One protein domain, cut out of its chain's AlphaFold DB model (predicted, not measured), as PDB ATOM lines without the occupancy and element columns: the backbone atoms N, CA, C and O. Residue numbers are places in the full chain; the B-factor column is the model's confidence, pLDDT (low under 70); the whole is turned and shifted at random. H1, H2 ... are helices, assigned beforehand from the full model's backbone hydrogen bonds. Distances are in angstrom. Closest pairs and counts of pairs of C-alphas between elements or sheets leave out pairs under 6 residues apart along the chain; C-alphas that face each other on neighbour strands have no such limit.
ATOM      1  N   ALA A   4      97.925  87.726 129.258       85.00
ATOM      2  CA  ALA A   4      98.014  87.656 127.801       85.00
ATOM      3  C   ALA A   4      99.210  88.454 127.247       85.00
ATOM      4  O   ALA A   4      99.826  88.027 126.270       85.00
ATOM      5  N   ASP A   5      99.570  89.577 127.880       88.94
ATOM      6  CA  ASP A   5     100.770  90.343 127.520       88.94
ATOM      7  C   ASP A   5     102.034  89.561 127.861       88.94
ATOM      8  O   ASP A   5     102.937  89.489 127.035       88.94
ATOM      9  N   ASP A   6     102.083  88.906 129.022       89.31
ATOM     10  CA  ASP A   6     103.244  88.106 129.427       89.31
ATOM     11  C   ASP A   6     103.493  86.928 128.474       89.31
ATOM     12  O   ASP A   6     104.639  86.667 128.088       89.31
ATOM     13  N   ALA A   7     102.422  86.260 128.029       91.38
ATOM     14  CA  ALA A   7     102.494  85.211 127.013       91.38
ATOM     15  C   ALA A   7     102.971  85.755 125.653       91.38
ATOM     16  O   ALA A   7     103.814  85.134 124.997       91.38
ATOM     17  N   ARG A   8     102.485  86.938 125.245       93.06
ATOM     18  CA  ARG A   8     102.933  87.613 124.016       93.06
ATOM     19  C   ARG A   8     104.409  88.001 124.101       93.06
ATOM     20  O   ARG A   8     105.149  87.713 123.167       93.06
ATOM     21  N   ILE A   9     104.853  88.593 125.211       93.56
ATOM     22  CA  ILE A   9     106.258  88.958 125.438       93.56
ATOM     23  C   ILE A   9     107.134  87.706 125.345       93.56
ATOM     24  O   ILE A   9     108.116  87.722 124.614       93.56
ATOM     25  N   ALA A  10     106.767  86.602 126.006       93.25
ATOM     26  CA  ALA A  10     107.536  85.356 125.937       93.25
ATOM     27  C   ALA A  10     107.660  84.818 124.499       93.25
ATOM     28  O   ALA A  10     108.760  84.486 124.057       93.25
ATOM     29  N   SER A  11     106.556  84.793 123.746       95.06
ATOM     30  CA  SER A  11     106.547  84.351 122.344       95.06
ATOM     31  C   SER A  11     107.389  85.254 121.428       95.06
ATOM     32  O   SER A  11     108.144  84.761 120.582       95.06
ATOM     33  N   LEU A  12     107.307  86.575 121.611       94.88
ATOM     34  CA  LEU A  12     108.105  87.541 120.855       94.88
ATOM     35  C   LEU A  12     109.592  87.453 121.210       94.88
ATOM     36  O   LEU A  12     110.420  87.486 120.303       94.88
ATOM     37  N   THR A  13     109.936  87.297 122.493       95.38
ATOM     38  CA  THR A  13     111.319  87.084 122.943       95.38
ATOM     39  C   THR A  13     111.914  85.843 122.286       95.38
ATOM     40  O   THR A  13     113.003  85.932 121.732       95.38
ATOM     41  N   GLU A  14     111.185  84.723 122.262       94.62
ATOM     42  CA  GLU A  14     111.636  83.487 121.607       94.62
ATOM     43  C   GLU A  14     111.941  83.709 120.119       94.62
ATOM     44  O   GLU A  14     113.018  83.376 119.628       94.62
ATOM     45  N   THR A  15     111.014  84.358 119.412       94.00
ATOM     46  CA  THR A  15     111.145  84.620 117.971       94.00
ATOM     47  C   THR A  15     112.279  85.607 117.667       94.00
ATOM     48  O   THR A  15     113.004  85.461 116.679       94.00
ATOM     49  N   ALA A  16     112.447  86.633 118.505       93.81
ATOM     50  CA  ALA A  16     113.513  87.618 118.367       93.81
ATOM     51  C   ALA A  16     114.888  87.034 118.699       93.81
ATOM     52  O   ALA A  16     115.862  87.425 118.054       93.81
ATOM     53  N   ARG A  17     114.979  86.090 119.648       94.62
ATOM     54  CA  ARG A  17     116.247  85.517 120.119       94.62
ATOM     55  C   ARG A  17     117.090  84.992 118.967       94.62
ATOM     56  O   ARG A  17     118.202  85.473 118.771       94.62
ATOM     57  N   THR A  18     116.537  84.111 118.132       92.19
ATOM     58  CA  THR A  18     117.262  83.539 116.982       92.19
ATOM     59  C   THR A  18     117.753  84.618 116.010       92.19
ATOM     60  O   THR A  18     118.834  84.512 115.428       92.19
ATOM     61  N   ARG A  19     116.986  85.699 115.827       93.00
ATOM     62  CA  ARG A  19     117.389  86.812 114.954       93.00
ATOM     63  C   ARG A  19     118.521  87.636 115.559       93.00
ATOM     64  O   ARG A  19     119.442  88.017 114.835       93.00
ATOM     65  N   VAL A  20     118.472  87.890 116.864       91.94
ATOM     66  CA  VAL A  20     119.537  88.590 117.590       91.94
ATOM     67  C   VAL A  20     120.812  87.747 117.625       91.94
ATOM     68  O   VAL A  20     121.884  88.285 117.368       91.94
ATOM     69  N   GLU A  21     120.714  86.429 117.817       92.75
ATOM     70  CA  GLU A  21     121.860  85.510 117.732       92.75
ATOM     71  C   GLU A  21     122.578  85.574 116.388       92.75
ATOM     72  O   GLU A  21     123.808  85.628 116.342       92.75
ATOM     73  N   ASN A  22     121.822  85.632 115.293       89.75
ATOM     74  CA  ASN A  22     122.400  85.811 113.966       89.75
ATOM     75  C   ASN A  22     123.030  87.204 113.810       89.75
ATOM     76  O   ASN A  22     124.123  87.333 113.259       89.75
ATOM     77  N   ALA A  23     122.378  88.250 114.327       88.62
ATOM     78  CA  ALA A  23     122.899  89.614 114.276       88.62
ATOM     79  C   ALA A  23     124.188  89.790 115.097       88.62
ATOM     80  O   ALA A  23     125.043  90.584 114.707       88.62
ATOM     81  N   LEU A  24     124.363  89.038 116.189       88.00
ATOM     82  CA  LEU A  24     125.557  89.069 117.041       88.00
ATOM     83  C   LEU A  24     126.847  88.686 116.305       88.00
ATOM     84  O   LEU A  24     127.928  89.093 116.724       88.00
ATOM     85  N   GLN A  25     126.737  87.931 115.209       85.75
ATOM     86  CA  GLN A  25     127.878  87.561 114.367       85.75
ATOM     87  C   GLN A  25     128.331  88.704 113.448       85.75
ATOM     88  O   GLN A  25     129.391  88.622 112.827       85.75
ATOM     89  N   ALA A  26     127.543  89.779 113.335       85.38
ATOM     90  CA  ALA A  26     127.913  90.921 112.518       85.38
ATOM     91  C   ALA A  26     129.080  91.694 113.170       85.38
ATOM     92  O   ALA A  26     128.992  92.056 114.346       85.38
ATOM     93  N   PRO A  27     130.133  92.052 112.408       81.75
ATOM     94  CA  PRO A  27     131.254  92.842 112.926       81.75
ATOM     95  C   PRO A  27     130.826  94.181 113.545       81.75
ATOM     96  O   PRO A  27     131.423  94.640 114.512       81.75
ATOM     97  N   ASN A  28     129.752  94.772 113.015       82.38
ATOM     98  CA  ASN A  28     129.223  96.075 113.422       82.38
ATOM     99  C   ASN A  28     127.945  95.948 114.267       82.38
ATOM    100  O   ASN A  28     127.050  96.796 114.184       82.38
ATOM    101  N   PHE A  29     127.815  94.860 115.029       87.44
ATOM    102  CA  PHE A  29     126.692  94.673 115.939       87.44
ATOM    103  C   PHE A  29     126.571  95.847 116.928       87.44
ATOM    104  O   PHE A  29     127.559  96.455 117.336       87.44
ATOM    105  N   SER A  30     125.335  96.203 117.280       87.62
ATOM    106  CA  SER A  30     125.044  97.258 118.254       87.62
ATOM    107  C   SER A  30     123.701  97.016 118.927       87.62
ATOM    108  O   SER A  30     122.862  96.310 118.373       87.62
ATOM    109  N   ALA A  31     123.469  97.647 120.079       88.25
ATOM    110  CA  ALA A  31     122.205  97.544 120.810       88.25
ATOM    111  C   ALA A  31     120.975  97.894 119.950       88.25
ATOM    112  O   ALA A  31     119.948  97.226 120.033       88.25
ATOM    113  N   GLY A  32     121.103  98.852 119.026       90.94
ATOM    114  CA  GLY A  32     120.043  99.168 118.066       90.94
ATOM    115  C   GLY A  32     119.647  97.989 117.169       90.94
ATOM    116  O   GLY A  32     118.486  97.872 116.799       90.94
ATOM    117  N   MET A  33     120.560  97.057 116.870       92.19
ATOM    118  CA  MET A  33     120.228  95.838 116.118       92.19
ATOM    119  C   MET A  33     119.360  94.870 116.930       92.19
ATOM    120  O   MET A  33     118.588  94.120 116.335       92.19
ATOM    121  N   VAL A  34     119.453  94.879 118.264       93.44
ATOM    122  CA  VAL A  34     118.539  94.114 119.129       93.44
ATOM    123  C   VAL A  34     117.131  94.670 118.965       93.44
ATOM    124  O   VAL A  34     116.218  93.941 118.587       93.44
ATOM    125  N   GLU A  35     116.975  95.980 119.144       94.69
ATOM    126  CA  GLU A  35     115.671  96.638 119.074       94.69
ATOM    127  C   GLU A  35     115.048  96.585 117.667       94.69
ATOM    128  O   GLU A  35     113.861  96.292 117.552       94.69
ATOM    129  N   VAL A  36     115.834  96.719 116.588       95.06
ATOM    130  CA  VAL A  36     115.349  96.481 115.209       95.06
ATOM    131  C   VAL A  36     114.721  95.090 115.080       95.06
ATOM    132  O   VAL A  36     113.652  94.940 114.490       95.06
ATOM    133  N   ASN A  37     115.361  94.053 115.628       95.19
ATOM    134  CA  ASN A  37     114.822  92.697 115.550       95.19
ATOM    135  C   ASN A  37     113.556  92.523 116.399       95.19
ATOM    136  O   ASN A  37     112.649  91.819 115.955       95.19
ATOM    137  N   VAL A  38     113.459  93.204 117.546       95.50
ATOM    138  CA  VAL A  38     112.236  93.247 118.365       95.50
ATOM    139  C   VAL A  38     111.080  93.893 117.600       95.50
ATOM    140  O   VAL A  38     110.018  93.285 117.487       95.50
ATOM    141  N   PHE A  39     111.290  95.065 116.994       95.88
ATOM    142  CA  PHE A  39     110.267  95.728 116.174       95.88
ATOM    143  C   PHE A  39     109.802  94.838 115.017       95.88
ATOM    144  O   PHE A  39     108.605  94.729 114.757       95.88
ATOM    145  N   ARG A  40     110.735  94.150 114.348       95.69
ATOM    146  CA  ARG A  40     110.409  93.257 113.230       95.69
ATOM    147  C   ARG A  40     109.542  92.069 113.637       95.69
ATOM    148  O   ARG A  40     108.658  91.697 112.875       95.69
ATOM    149  N   VAL A  41     109.789  91.451 114.795       95.56
ATOM    150  CA  VAL A  41     108.938  90.339 115.268       95.56
ATOM    151  C   VAL A  41     107.616  90.826 115.854       95.56
ATOM    152  O   VAL A  41     106.629  90.104 115.792       95.56
ATOM    153  N   ALA A  42     107.576  92.056 116.373       93.25
ATOM    154  CA  ALA A  42     106.361  92.687 116.876       93.25
ATOM    155  C   ALA A  42     105.411  93.162 115.757       93.25
ATOM    156  O   ALA A  42     104.277  93.520 116.055       93.25
ATOM    157  N   GLY A  43     105.841  93.125 114.488       93.94
ATOM    158  CA  GLY A  43     105.039  93.529 113.326       93.94
ATOM    159  C   GLY A  43     105.315  94.950 112.821       93.94
ATOM    160  O   GLY A  43     104.710  95.376 111.844       93.94
ATOM    161  N   HIS A  44     106.274  95.665 113.413       95.69
ATOM    162  CA  HIS A  44     106.611  97.056 113.087       95.69
ATOM    163  C   HIS A  44     107.892  97.174 112.242       95.69
ATOM    164  O   HIS A  44     108.706  98.076 112.442       95.69
ATOM    165  N   THR A  45     108.093  96.253 111.293       94.38
ATOM    166  CA  THR A  45     109.279  96.229 110.412       94.38
ATOM    167  C   THR A  45     109.463  97.545 109.659       94.38
ATOM    168  O   THR A  45     110.548  98.116 109.693       94.38
ATOM    169  N   GLU A  46     108.398  98.058 109.038       95.38
ATOM    170  CA  GLU A  46     108.455  99.299 108.258       95.38
ATOM    171  C   GLU A  46     108.826 100.514 109.114       95.38
ATOM    172  O   GLU A  46     109.552 101.393 108.656       95.38
ATOM    173  N   LEU A  47     108.351 100.557 110.363       94.81
ATOM    174  CA  LEU A  47     108.680 101.625 111.303       94.81
ATOM    175  C   LEU A  47     110.170 101.573 111.667       94.81
ATOM    176  O   LEU A  47     110.864 102.579 111.541       94.81
ATOM    177  N   ALA A  48     110.681 100.394 112.035       94.12
ATOM    178  CA  ALA A  48     112.094 100.217 112.369       94.12
ATOM    179  C   ALA A  48     113.030 100.546 111.201       94.12
ATOM    180  O   ALA A  48     114.033 101.234 111.403       94.12
ATOM    181  N   ASP A  49     112.705 100.084 109.991       95.06
ATOM    182  CA  ASP A  49     113.516 100.350 108.802       95.06
ATOM    183  C   ASP A  49     113.493 101.850 108.454       95.06
ATOM    184  O   ASP A  49     114.553 102.439 108.242       95.06
ATOM    185  N   ARG A  50     112.323 102.503 108.521       94.88
ATOM    186  CA  ARG A  50     112.181 103.950 108.285       94.88
ATOM    187  C   ARG A  50     113.000 104.789 109.262       94.88
ATOM    188  O   ARG A  50     113.686 105.718 108.837       94.88
ATOM    189  N   ILE A  51     112.956 104.479 110.558       94.81
ATOM    190  CA  ILE A  51     113.731 105.204 111.582       94.81
ATOM    191  C   ILE A  51     115.226 104.980 111.372       94.81
ATOM    192  O   ILE A  51     116.012 105.929 111.395       94.81
ATOM    193  N   ALA A  52     115.627 103.728 111.137       93.38
ATOM    194  CA  ALA A  52     117.022 103.378 110.914       93.38
ATOM    195  C   ALA A  52     117.597 104.068 109.668       93.38
ATOM    196  O   ALA A  52     118.751 104.501 109.701       93.38
ATOM    197  N   GLU A  53     116.810 104.180 108.597       95.06
ATOM    198  CA  GLU A  53     117.177 104.892 107.373       95.06
ATOM    199  C   GLU A  53     117.242 106.404 107.601       95.06
ATOM    200  O   GLU A  53     118.262 107.022 107.301       95.06
ATOM    201  N   THR A  54     116.204 106.991 108.203       94.56
ATOM    202  CA  THR A  54     116.104 108.443 108.431       94.56
ATOM    203  C   THR A  54     117.253 108.954 109.298       94.56
ATOM    204  O   THR A  54     117.989 109.859 108.901       94.56
ATOM    205  N   VAL A  55     117.478 108.332 110.460       94.50
ATOM    206  CA  VAL A  55     118.565 108.728 111.369       94.50
ATOM    207  C   VAL A  55     119.926 108.317 110.798       94.50
ATOM    208  O   VAL A  55     120.901 109.058 110.916       94.50
ATOM    209  N   GLY A  56     120.004 107.166 110.123       92.62
ATOM    210  CA  GLY A  56     121.236 106.689 109.491       92.62
ATOM    211  C   GLY A  56     121.737 107.594 108.360       92.62
ATOM    212  O   GLY A  56     122.946 107.748 108.193       92.62
ATOM    213  N   ALA A  57     120.830 108.224 107.611       94.94
ATOM    214  CA  ALA A  57     121.165 109.175 106.554       94.94
ATOM    215  C   ALA A  57     121.520 110.573 107.093       94.94
ATOM    216  O   ALA A  57     122.271 111.306 106.439       94.94
ATOM    217  N   ALA A  58     121.035 110.934 108.288       94.88
ATOM    218  CA  ALA A  58     121.217 112.260 108.875       94.88
ATOM    219  C   ALA A  58     122.695 112.609 109.103       94.88
ATOM    220  O   ALA A  58     123.130 113.693 108.723       94.88
ATOM    221  N   GLY A  59     123.493 111.685 109.649       92.81
ATOM    222  CA  GLY A  59     124.925 111.900 109.898       92.81
ATOM    223  C   GLY A  59     125.712 112.260 108.626       92.81
ATOM    224  O   GLY A  59     126.274 113.358 108.537       92.81
ATOM    225  N   PRO A  60     125.732 111.394 107.593       93.94
ATOM    226  CA  PRO A  60     126.381 111.692 106.317       93.94
ATOM    227  C   PRO A  60     125.861 112.973 105.645       93.94
ATOM    228  O   PRO A  60     126.657 113.759 105.117       93.94
ATOM    229  N   ALA A  61     124.546 113.213 105.691       94.19
ATOM    230  CA  ALA A  61     123.939 114.419 105.136       94.19
ATOM    231  C   ALA A  61     124.397 115.687 105.874       94.19
ATOM    232  O   ALA A  61     124.759 116.674 105.225       94.19
ATOM    233  N   ALA A  62     124.470 115.645 107.206       93.25
ATOM    234  CA  ALA A  62     124.937 116.742 108.045       93.25
ATOM    235  C   ALA A  62     126.420 117.051 107.795       93.25
ATOM    236  O   ALA A  62     126.789 118.215 107.646       93.25
ATOM    237  N   VAL A  63     127.272 116.030 107.629       93.12
ATOM    238  CA  VAL A  63     128.685 116.217 107.240       93.12
ATOM    239  C   VAL A  63     128.800 116.857 105.858       93.12
ATOM    240  O   VAL A  63     129.601 117.775 105.659       93.12
ATOM    241  N   ALA A  64     128.013 116.391 104.886       93.12
ATOM    242  CA  ALA A  64     127.992 116.982 103.553       93.12
ATOM    243  C   ALA A  64     127.482 118.433 103.584       93.12
ATOM    244  O   ALA A  64     127.989 119.277 102.844       93.12
ATOM    245  N   GLY A  65     126.500 118.737 104.437       92.88
ATOM    246  CA  GLY A  65     126.003 120.089 104.697       92.88
ATOM    247  C   GLY A  65     127.069 120.992 105.319       92.88
ATOM    248  O   GLY A  65     127.343 122.062 104.783       92.88
ATOM    249  N   ALA A  66     127.747 120.529 106.371       92.88
ATOM    250  CA  ALA A  66     128.836 121.251 107.028       92.88
ATOM    251  C   ALA A  66     129.963 121.600 106.042       92.88
ATOM    252  O   ALA A  66     130.402 122.747 105.964       92.88
ATOM    253  N   LYS A  67     130.380 120.637 105.210       91.69
ATOM    254  CA  LYS A  67     131.405 120.864 104.180       91.69
ATOM    255  C   LYS A  67     130.964 121.868 103.121       91.69
ATOM    256  O   LYS A  67     131.759 122.730 102.748       91.69
ATOM    257  N   ARG A  68     129.717 121.776 102.644       92.06
ATOM    258  CA  ARG A  68     129.147 122.752 101.702       92.06
ATOM    259  C   ARG A  68     129.128 124.151 102.307       92.06
ATOM    260  O   ARG A  68     129.661 125.069 101.692       92.06
ATOM    261  N   HIS A  69     128.670 124.283 103.550       91.25
ATOM    262  CA  HIS A  69     128.654 125.555 104.269       91.25
ATOM    263  C   HIS A  69     130.052 126.185 104.385       91.25
ATOM    264  O   HIS A  69     130.213 127.386 104.160       91.25
ATOM    265  N   LEU A  70     131.088 125.387 104.675       92.19
ATOM    266  CA  LEU A  70     132.473 125.874 104.718       92.19
ATOM    267  C   LEU A  70     132.966 126.365 103.348       92.19
ATOM    268  O   LEU A  70     133.662 127.381 103.269       92.19
ATOM    269  N   ALA A 212     126.283 120.290 112.996       93.62
ATOM    270  CA  ALA A 212     125.934 119.002 112.401       93.62
ATOM    271  C   ALA A 212     125.472 117.991 113.465       93.62
ATOM    272  O   ALA A 212     124.500 117.281 113.231       93.62
ATOM    273  N   ILE A 213     126.132 117.943 114.629       93.31
ATOM    274  CA  ILE A 213     125.722 117.091 115.759       93.31
ATOM    275  C   ILE A 213     124.347 117.518 116.273       93.31
ATOM    276  O   ILE A 213     123.487 116.664 116.464       93.31
ATOM    277  N   GLU A 214     124.136 118.821 116.460       93.62
ATOM    278  CA  GLU A 214     122.846 119.373 116.879       93.62
ATOM    279  C   GLU A 214     121.739 118.988 115.892       93.62
ATOM    280  O   GLU A 214     120.743 118.399 116.294       93.62
ATOM    281  N   HIS A 215     121.968 119.176 114.588       94.31
ATOM    282  CA  HIS A 215     121.014 118.793 113.549       94.31
ATOM    283  C   HIS A 215     120.671 117.295 113.562       94.31
ATOM    284  O   HIS A 215     119.507 116.925 113.431       94.31
ATOM    285  N   VAL A 216     121.660 116.413 113.742       95.56
ATOM    286  CA  VAL A 216     121.403 114.967 113.882       95.56
ATOM    287  C   VAL A 216     120.619 114.675 115.165       95.56
ATOM    288  O   VAL A 216     119.743 113.814 115.156       95.56
ATOM    289  N   GLY A 217     120.885 115.410 116.247       95.00
ATOM    290  CA  GLY A 217     120.103 115.359 117.480       95.00
ATOM    291  C   GLY A 217     118.646 115.782 117.278       95.00
ATOM    292  O   GLY A 217     117.749 115.150 117.829       95.00
ATOM    293  N   ASP A 218     118.391 116.797 116.455       96.12
ATOM    294  CA  ASP A 218     117.039 117.235 116.098       96.12
ATOM    295  C   ASP A 218     116.296 116.140 115.331       96.12
ATOM    296  O   ASP A 218     115.200 115.753 115.732       96.12
ATOM    297  N   VAL A 219     116.935 115.566 114.306       96.50
ATOM    298  CA  VAL A 219     116.376 114.446 113.530       96.50
ATOM    299  C   VAL A 219     116.125 113.224 114.417       96.50
ATOM    300  O   VAL A 219     115.109 112.555 114.266       96.50
ATOM    301  N   ALA A 220     117.012 112.938 115.371       96.06
ATOM    302  CA  ALA A 220     116.827 111.861 116.340       96.06
ATOM    303  C   ALA A 220     115.614 112.106 117.255       96.06
ATOM    304  O   ALA A 220     114.847 111.181 117.518       96.06
ATOM    305  N   ARG A 221     115.410 113.347 117.718       96.50
ATOM    306  CA  ARG A 221     114.240 113.724 118.527       96.50
ATOM    307  C   ARG A 221     112.945 113.640 117.728       96.50
ATOM    308  O   ARG A 221     111.945 113.175 118.266       96.50
ATOM    309  N   ASP A 222     112.957 114.066 116.471       96.94
ATOM    310  CA  ASP A 222     111.793 113.961 115.591       96.94
ATOM    311  C   ASP A 222     111.476 112.496 115.264       96.94
ATOM    312  O   ASP A 222     110.328 112.082 115.389       96.94
ATOM    313  N   ALA A 223     112.493 111.671 115.005       96.25
ATOM    314  CA  ALA A 223     112.315 110.232 114.830       96.25
ATOM    315  C   ALA A 223     111.736 109.552 116.083       96.25
ATOM    316  O   ALA A 223     110.914 108.648 115.956       96.25
ATOM    317  N   GLN A 224     112.118 109.985 117.292       96.56
ATOM    318  CA  GLN A 224     111.511 109.470 118.524       96.56
ATOM    319  C   GLN A 224     110.034 109.870 118.630       96.56
ATOM    320  O   GLN A 224     109.204 109.032 118.962       96.56
ATOM    321  N   ARG A 225     109.681 111.117 118.288       96.31
ATOM    322  CA  ARG A 225     108.275 111.558 118.256       96.31
ATOM    323  C   ARG A 225     107.447 110.750 117.260       96.31
ATOM    324  O   ARG A 225     106.302 110.427 117.559       96.31
ATOM    325  N   ASP A 226     108.025 110.402 116.113       95.06
ATOM    326  CA  ASP A 226     107.367 109.557 115.116       95.06
ATOM    327  C   ASP A 226     107.119 108.139 115.651       95.06
ATOM    328  O   ASP A 226     106.057 107.571 115.398       95.06
ATOM    329  N   VAL A 227     108.054 107.574 116.427       95.25
ATOM    330  CA  VAL A 227     107.841 106.294 117.129       95.25
ATOM    331  C   VAL A 227     106.706 106.413 118.136       95.25
ATOM    332  O   VAL A 227     105.791 105.593 118.119       95.25
ATOM    333  N   ASP A 228     106.764 107.435 118.989       94.94
ATOM    334  CA  ASP A 228     105.805 107.649 120.073       94.94
ATOM    335  C   ASP A 228     104.385 107.907 119.536       94.94
ATOM    336  O   ASP A 228     103.401 107.594 120.202       94.94
ATOM    337  N   ALA A 229     104.266 108.469 118.328       94.88
ATOM    338  CA  ALA A 229     102.992 108.671 117.644       94.88
ATOM    339  C   ALA A 229     102.487 107.413 116.913       94.88
ATOM    340  O   ALA A 229     101.278 107.258 116.732       94.88
ATOM    341  N   ALA A 230     103.392 106.543 116.457       94.00
ATOM    342  CA  ALA A 230     103.053 105.349 115.685       94.00
ATOM    343  C   ALA A 230     102.726 104.129 116.557       94.00
ATOM    344  O   ALA A 230     101.944 103.279 116.131       94.00
ATOM    345  N   LEU A 231     103.330 104.024 117.743       93.69
ATOM    346  CA  LEU A 231     103.074 102.944 118.691       93.69
ATOM    347  C   LEU A 231     102.058 103.381 119.738       93.69
ATOM    348  O   LEU A 231     102.184 104.446 120.342       93.69
ATOM    349  N   ASP A 232     101.079 102.524 120.017       93.19
ATOM    350  CA  ASP A 232     100.273 102.720 121.212       93.19
ATOM    351  C   ASP A 232     101.109 102.443 122.481       93.19
ATOM    352  O   ASP A 232     102.159 101.789 122.459       93.19
ATOM    353  N   ARG A 233     100.637 102.947 123.627       92.56
ATOM    354  CA  ARG A 233     101.356 102.805 124.902       92.56
ATOM    355  C   ARG A 233     101.616 101.339 125.274       92.56
ATOM    356  O   ARG A 233     102.659 101.031 125.842       92.56
ATOM    357  N   ARG A 234     100.676 100.438 124.973       92.31
ATOM    358  CA  ARG A 234     100.769  99.020 125.345       92.31
ATOM    359  C   ARG A 234     101.795  98.295 124.477       92.31
ATOM    360  O   ARG A 234     102.557  97.481 124.987       92.31
ATOM    361  N   GLU A 235     101.835  98.585 123.184       92.62
ATOM    362  CA  GLU A 235     102.808  98.040 122.241       92.62
ATOM    363  C   GLU A 235     104.217  98.539 122.544       92.62
ATOM    364  O   GLU A 235     105.146  97.730 122.571       92.62
ATOM    365  N   ALA A 236     104.373  99.825 122.872       93.25
ATOM    366  CA  ALA A 236     105.650 100.372 123.322       93.25
ATOM    367  C   ALA A 236     106.166  99.658 124.587       93.25
ATOM    368  O   ALA A 236     107.326  99.243 124.626       93.25
ATOM    369  N   GLU A 237     105.301  99.437 125.588       93.69
ATOM    370  CA  GLU A 237     105.635  98.684 126.809       93.69
ATOM    371  C   GLU A 237     106.052  97.230 126.495       93.69
ATOM    372  O   GLU A 237     107.041  96.737 127.041       93.69
ATOM    373  N   ILE A 238     105.360  96.552 125.570       93.81
ATOM    374  CA  ILE A 238     105.713  95.187 125.133       93.81
ATOM    375  C   ILE A 238     107.079  95.166 124.437       93.81
ATOM    376  O   ILE A 238     107.908  94.309 124.744       93.81
ATOM    377  N   VAL A 239     107.337  96.100 123.517       94.38
ATOM    378  CA  VAL A 239     108.620  96.208 122.805       94.38
ATOM    379  C   VAL A 239     109.769  96.425 123.789       94.38
ATOM    380  O   VAL A 239     110.777  95.719 123.719       94.38
ATOM    381  N   VAL A 240     109.602  97.345 124.743       94.81
ATOM    382  CA  VAL A 240     110.589  97.625 125.798       94.81
ATOM    383  C   VAL A 240     110.838  96.386 126.660       94.81
ATOM    384  O   VAL A 240     111.995  96.045 126.915       94.81
ATOM    385  N   ALA A 241     109.790  95.656 127.053       93.25
ATOM    386  CA  ALA A 241     109.925  94.439 127.850       93.25
ATOM    387  C   ALA A 241     110.676  93.323 127.100       93.25
ATOM    388  O   ALA A 241     111.583  92.698 127.656       93.25
ATOM    389  N   VAL A 242     110.344  93.091 125.824       94.38
ATOM    390  CA  VAL A 242     111.031  92.094 124.983       94.38
ATOM    391  C   VAL A 242     112.499  92.477 124.787       94.38
ATOM    392  O   VAL A 242     113.378  91.631 124.955       94.38
ATOM    393  N   ARG A 243     112.776  93.749 124.471       94.44
ATOM    394  CA  ARG A 243     114.134  94.290 124.324       94.44
ATOM    395  C   ARG A 243     114.953  94.077 125.591       94.44
ATOM    396  O   ARG A 243     116.056  93.552 125.503       94.44
ATOM    397  N   THR A 244     114.409  94.447 126.746       93.44
ATOM    398  CA  THR A 244     115.102  94.360 128.041       93.44
ATOM    399  C   THR A 244     115.501  92.921 128.360       93.44
ATOM    400  O   THR A 244     116.670  92.666 128.635       93.44
ATOM    401  N   ARG A 245     114.586  91.955 128.175       92.88
ATOM    402  CA  ARG A 245     114.896  90.524 128.353       92.88
ATOM    403  C   ARG A 245     116.037  90.046 127.452       92.88
ATOM    404  O   ARG A 245     116.910  89.315 127.905       92.88
ATOM    405  N   LEU A 246     116.047  90.458 126.182       92.88
ATOM    406  CA  LEU A 246     117.102  90.064 125.241       92.88
ATOM    407  C   LEU A 246     118.449  90.714 125.579       92.88
ATOM    408  O   LEU A 246     119.488  90.077 125.436       92.88
ATOM    409  N   LEU A 247     118.454  91.972 126.025       91.88
ATOM    410  CA  LEU A 247     119.683  92.643 126.454       91.88
ATOM    411  C   LEU A 247     120.307  91.937 127.657       91.88
ATOM    412  O   LEU A 247     121.504  91.666 127.632       91.88
ATOM    413  N   GLU A 248     119.500  91.591 128.661       90.38
ATOM    414  CA  GLU A 248     119.939  90.824 129.832       90.38
ATOM    415  C   GLU A 248     120.487  89.448 129.435       90.38
ATOM    416  O   GLU A 248     121.569  89.060 129.878       90.38
ATOM    417  N   GLU A 249     119.786  88.737 128.546       91.31
ATOM    418  CA  GLU A 249     120.198  87.420 128.051       91.31
ATOM    419  C   GLU A 249     121.561  87.471 127.335       91.31
ATOM    420  O   GLU A 249     122.435  86.631 127.569       91.31
ATOM    421  N   PHE A 250     121.781  88.478 126.482       90.31
ATOM    422  CA  PHE A 250     123.001  88.584 125.678       90.31
ATOM    423  C   PHE A 250     124.134  89.390 126.330       90.31
ATOM    424  O   PHE A 250     125.264  89.333 125.832       90.31
ATOM    425  N   ALA A 251     123.896  90.070 127.456       88.00
ATOM    426  CA  ALA A 251     124.899  90.866 128.172       88.00
ATOM    427  C   ALA A 251     126.151  90.058 128.556       88.00
ATOM    428  O   ALA A 251     127.270  90.559 128.454       88.00
ATOM    429  N   ALA A 252     125.990  88.779 128.918       84.81
ATOM    430  CA  ALA A 252     127.113  87.897 129.250       84.81
ATOM    431  C   ALA A 252     128.037  87.608 128.049       84.81
ATOM    432  O   ALA A 252     129.229  87.360 128.220       84.81
ATOM    433  N   ARG A 253     127.498  87.645 126.822       85.88
ATOM    434  CA  ARG A 253     128.244  87.405 125.572       85.88
ATOM    435  C   ARG A 253     128.764  88.697 124.944       85.88
ATOM    436  O   ARG A 253     129.749  88.665 124.209       85.88
ATOM    437  N   ARG A 254     128.099  89.824 125.208       83.19
ATOM    438  CA  ARG A 254     128.474  91.165 124.748       83.19
ATOM    439  C   ARG A 254     128.375  92.139 125.923       83.19
ATOM    440  O   ARG A 254     127.304  92.701 126.144       83.19
ATOM    441  N   PRO A 255     129.487  92.388 126.637       83.62
ATOM    442  CA  PRO A 255     129.499  93.278 127.800       83.62
ATOM    443  C   PRO A 255     129.014  94.702 127.498       83.62
ATOM    444  O   PRO A 255     128.480  95.365 128.372       83.62
ATOM    445  N   GLU A 256     129.149  95.162 126.251       81.56
ATOM    446  CA  GLU A 256     128.620  96.445 125.757       81.56
ATOM    447  C   GLU A 256     127.083  96.563 125.791       81.56
ATOM    448  O   GLU A 256     126.558  97.665 125.652       81.56
ATOM    449  N   LEU A 257     126.359  95.448 125.953       83.69
ATOM    450  CA  LEU A 257     124.909  95.439 126.168       83.69
ATOM    451  C   LEU A 257     124.532  95.527 127.652       83.69
ATOM    452  O   LEU A 257     123.378  95.802 127.975       83.69
ATOM    453  N   ALA A 258     125.483  95.270 128.555       81.25
ATOM    454  CA  ALA A 258     125.230  95.257 129.987       81.25
ATOM    455  C   ALA A 258     124.981  96.679 130.507       81.25
ATOM    456  O   ALA A 258     125.722  97.607 130.188       81.25
ATOM    457  N   GLY A 259     123.949  96.840 131.339       73.00
ATOM    458  CA  GLY A 259     123.625  98.126 131.961       73.00
ATOM    459  C   GLY A 259     123.071  99.178 130.997       73.00
ATOM    460  O   GLY A 259     122.993 100.346 131.368       73.00
ATOM    461  N   LEU A 260     122.691  98.787 129.774       81.12
ATOM    462  CA  LEU A 260     121.898  99.659 128.918       81.12
ATOM    463  C   LEU A 260     120.519  99.866 129.544       81.12
ATOM    464  O   LEU A 260     119.868  98.911 129.963       81.12
ATOM    465  N   ASP A 261     120.113 101.129 129.609       71.00
ATOM    466  CA  ASP A 261     118.999 101.572 130.433       71.00
ATOM    467  C   ASP A 261     117.654 101.015 129.931       71.00
ATOM    468  O   ASP A 261     117.254 101.219 128.777       71.00
ATOM    469  N   ALA A 262     116.970 100.275 130.808       68.25
ATOM    470  CA  ALA A 262     115.657  99.699 130.535       68.25
ATOM    471  C   ALA A 262     114.586 100.791 130.379       68.25
ATOM    472  O   ALA A 262     113.599 100.566 129.675       68.25
ATOM    473  N   ASP A 263     114.830 101.976 130.947       80.50
ATOM    474  CA  ASP A 263     113.906 103.111 130.948       80.50
ATOM    475  C   ASP A 263     113.883 103.871 129.611       80.50
ATOM    476  O   ASP A 263     113.065 104.772 129.409       80.50
ATOM    477  N   LEU A 264     114.744 103.502 128.654       88.56
ATOM    478  CA  LEU A 264     114.718 104.090 127.317       88.56
ATOM    479  C   LEU A 264     113.396 103.771 126.597       88.56
ATOM    480  O   LEU A 264     112.983 102.605 126.571       88.56
ATOM    481  N   PRO A 265     112.754 104.746 125.926       93.38
ATOM    482  CA  PRO A 265     111.528 104.482 125.182       93.38
ATOM    483  C   PRO A 265     111.780 103.523 124.009       93.38
ATOM    484  O   PRO A 265     112.923 103.259 123.620       93.38
ATOM    485  N   ALA A 266     110.707 102.964 123.451       93.81
ATOM    486  CA  ALA A 266     110.806 102.124 122.262       93.81
ATOM    487  C   ALA A 266     111.444 102.914 121.104       93.81
ATOM    488  O   ALA A 266     111.162 104.094 120.911       93.81
ATOM    489  N   GLY A 267     112.328 102.267 120.346       92.88
ATOM    490  CA  GLY A 267     113.032 102.855 119.199       92.88
ATOM    491  C   GLY A 267     114.292 103.652 119.562       92.88
ATOM    492  O   GLY A 267     115.121 103.914 118.685       92.88
ATOM    493  N   ALA A 268     114.491 103.985 120.839       93.88
ATOM    494  CA  ALA A 268     115.606 104.813 121.287       93.88
ATOM    495  C   ALA A 268     116.980 104.176 121.043       93.88
ATOM    496  O   ALA A 268     117.936 104.891 120.742       93.88
ATOM    497  N   MET A 269     117.119 102.848 121.123       93.44
ATOM    498  CA  MET A 269     118.394 102.177 120.841       93.44
ATOM    499  C   MET A 269     118.706 102.162 119.350       93.44
ATOM    500  O   MET A 269     119.873 102.303 118.968       93.44
ATOM    501  N   ILE A 270     117.684 102.009 118.499       94.19
ATOM    502  CA  ILE A 270     117.838 102.158 117.045       94.19
ATOM    503  C   ILE A 270     118.382 103.558 116.759       94.19
ATOM    504  O   ILE A 270     119.448 103.684 116.151       94.19
ATOM    505  N   ILE A 271     117.703 104.587 117.270       94.94
ATOM    506  CA  ILE A 271     118.051 105.997 117.073       94.94
ATOM    507  C   ILE A 271     119.453 106.292 117.610       94.94
ATOM    508  O   ILE A 271     120.300 106.766 116.855       94.94
ATOM    509  N   ALA A 272     119.749 105.941 118.864       91.62
ATOM    510  CA  ALA A 272     121.052 106.178 119.485       91.62
ATOM    511  C   ALA A 272     122.193 105.517 118.699       91.62
ATOM    512  O   ALA A 272     123.223 106.141 118.449       91.62
ATOM    513  N   SER A 273     121.992 104.284 118.219       91.06
ATOM    514  CA  SER A 273     123.004 103.571 117.430       91.06
ATOM    515  C   SER A 273     123.312 104.227 116.078       91.06
ATOM    516  O   SER A 273     124.373 103.973 115.503       91.06
ATOM    517  N   LYS A 274     122.388 105.022 115.532       91.94
ATOM    518  CA  LYS A 274     122.536 105.698 114.236       91.94
ATOM    519  C   LYS A 274     122.967 107.154 114.391       91.94
ATOM    520  O   LYS A 274     123.747 107.637 113.576       91.94
ATOM    521  N   ALA A 275     122.494 107.821 115.439       92.06
ATOM    522  CA  ALA A 275     122.808 109.210 115.748       92.06
ATOM    523  C   ALA A 275     124.209 109.390 116.352       92.06
ATOM    524  O   ALA A 275     124.732 110.503 116.317       92.06
ATOM    525  N   ASP A 276     124.822 108.317 116.868       89.75
ATOM    526  CA  ASP A 276     126.147 108.335 117.491       89.75
ATOM    527  C   ASP A 276     127.204 109.054 116.623       89.75
ATOM    528  O   ASP A 276     127.597 108.537 115.567       89.75
ATOM    529  N   PRO A 277     127.697 110.231 117.063       88.12
ATOM    530  CA  PRO A 277     128.675 111.019 116.321       88.12
ATOM    531  C   PRO A 277     129.967 110.274 116.002       88.12
ATOM    532  O   PRO A 277     130.575 110.543 114.967       88.12
ATOM    533  N   ASP A 278     130.360 109.297 116.820       87.31
ATOM    534  CA  ASP A 278     131.606 108.554 116.616       87.31
ATOM    535  C   ASP A 278     131.544 107.633 115.381       87.31
ATOM    536  O   ASP A 278     132.578 107.200 114.869       87.31
ATOM    537  N   ARG A 279     130.339 107.383 114.843       85.12
ATOM    538  CA  ARG A 279     130.116 106.551 113.649       85.12
ATOM    539  C   ARG A 279     130.144 107.319 112.334       85.12
ATOM    540  O   ARG A 279     130.374 106.710 111.291       85.12
ATOM    541  N   TRP A 280     129.880 108.624 112.356       89.62
ATOM    542  CA  TRP A 280     129.709 109.416 111.133       89.62
ATOM    543  C   TRP A 280     130.592 110.665 111.068       89.62
ATOM    544  O   TRP A 280     130.820 111.189 109.972       89.62
ATOM    545  N   LEU A 281     131.139 111.141 112.192       89.31
ATOM    546  CA  LEU A 281     132.115 112.223 112.172       89.31
ATOM    547  C   LEU A 281     133.449 111.763 111.567       89.31
ATOM    548  O   LEU A 281     133.869 110.616 111.738       89.31
TER     549      LEU A 281
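Overview. This is residues 4 to 70 and 212 to 281 of the 291 residues of an uncharacterized protein of Microbacterium marinum (UniProt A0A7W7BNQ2). Two groups of three helices sit end to end: at one end H1, H2 and H5 cross one another in a triangle, and at the other the long H3 and H4 run side by side in opposite directions with the short H6 packed along both. H2 joins the groups by touching H3 and H6, and the tiny H7 packs on H3. The printed part has 137 residues with seven named helices, H1 to H7 in order along the chain, and no named strand. It is all helix, with helix packing part aligned and part crossed. It is compact, with a radius of gyration of the C-alphas of 15.3 A, yet elongated in outline, spanning 55 by 32 by 23 A.

Along the chain. H1, residues 4 to 23, begins at C-alpha 4 (98.014, 87.656, 127.801) and is 28.4 A long, with a kink of 32 degrees near residue 16. H2 is residues 31 to 42. H3, residues 45 to 70, is 38.1 A long, with a kink of 25 degrees near residue 61, and ends at C-alpha 70 (132.473, 125.874, 104.718). H4, residues 212 to 230, is 26.8 A long, and H5, residues 233 to 251, is 26.6 A long. H6 is residues 268 to 275. H7, residues 277 to 280, ends at C-alpha 280 (129.709, 109.416, 111.133).

Arrangement. H1 touches H2 at a steep tilt of 51 degrees, with the C-alphas of Ala 16 and Val 38 closest at 5.8 A. H5 touches H1 with residues 238 to 246 alone, closest at the C-alphas of Thr 13 and Val 242, 5.4 A. H5 also touches H2, at a steep tilt of 49 degrees, opposite ways, the closest C-alphas being Glu 35 and Arg 243, 6.0 A. H2 and H3 form a helical hairpin at 37 degrees, only just a steep tilt, with the C-alphas of Val 36 and Ala 48 closest at 5.7 A. H2 touches H6 with residues 31 to 36 alone; the closest C-alphas, Gly 32 and Ile 270, are 3.9 A apart. H3 and H4 touch at a shallow tilt of 20 degrees, opposite ways, closest at the C-alphas of Ala 62 and Ala 212, 5.0 A. H6 touches H3 at a shallow tilt of 28 degrees, closest at the C-alphas of Gly 56 and Lys 274, 5.0 A. H6 touches H4 with the C-alphas of Ala 220 and Ile 271 closest at 6.0 A. H7 touches H3 with the C-alphas of Gly 59 and Trp 280 closest at 5.5 A. H1 and H4 are apart. Every O i to N i+4 pair is within hydrogen-bond range in H2, H4, H5 and H6, against 14 of 16 in H1 and 20 of 22 in H3; H7 is too short for such a pair.

Size, cuts and confidence. The two C-alphas farthest apart, those of Ala 4 and Leu 70, are 56.4 A apart. Residues 71 to 211 are not printed, and C-alphas 70 and 212 stand 12.2 A apart across the cut. The link from H5 to H6, residues 252 to 267, is long. The mean pLDDT of the printed part is 91.6, and residue 262 is under 70.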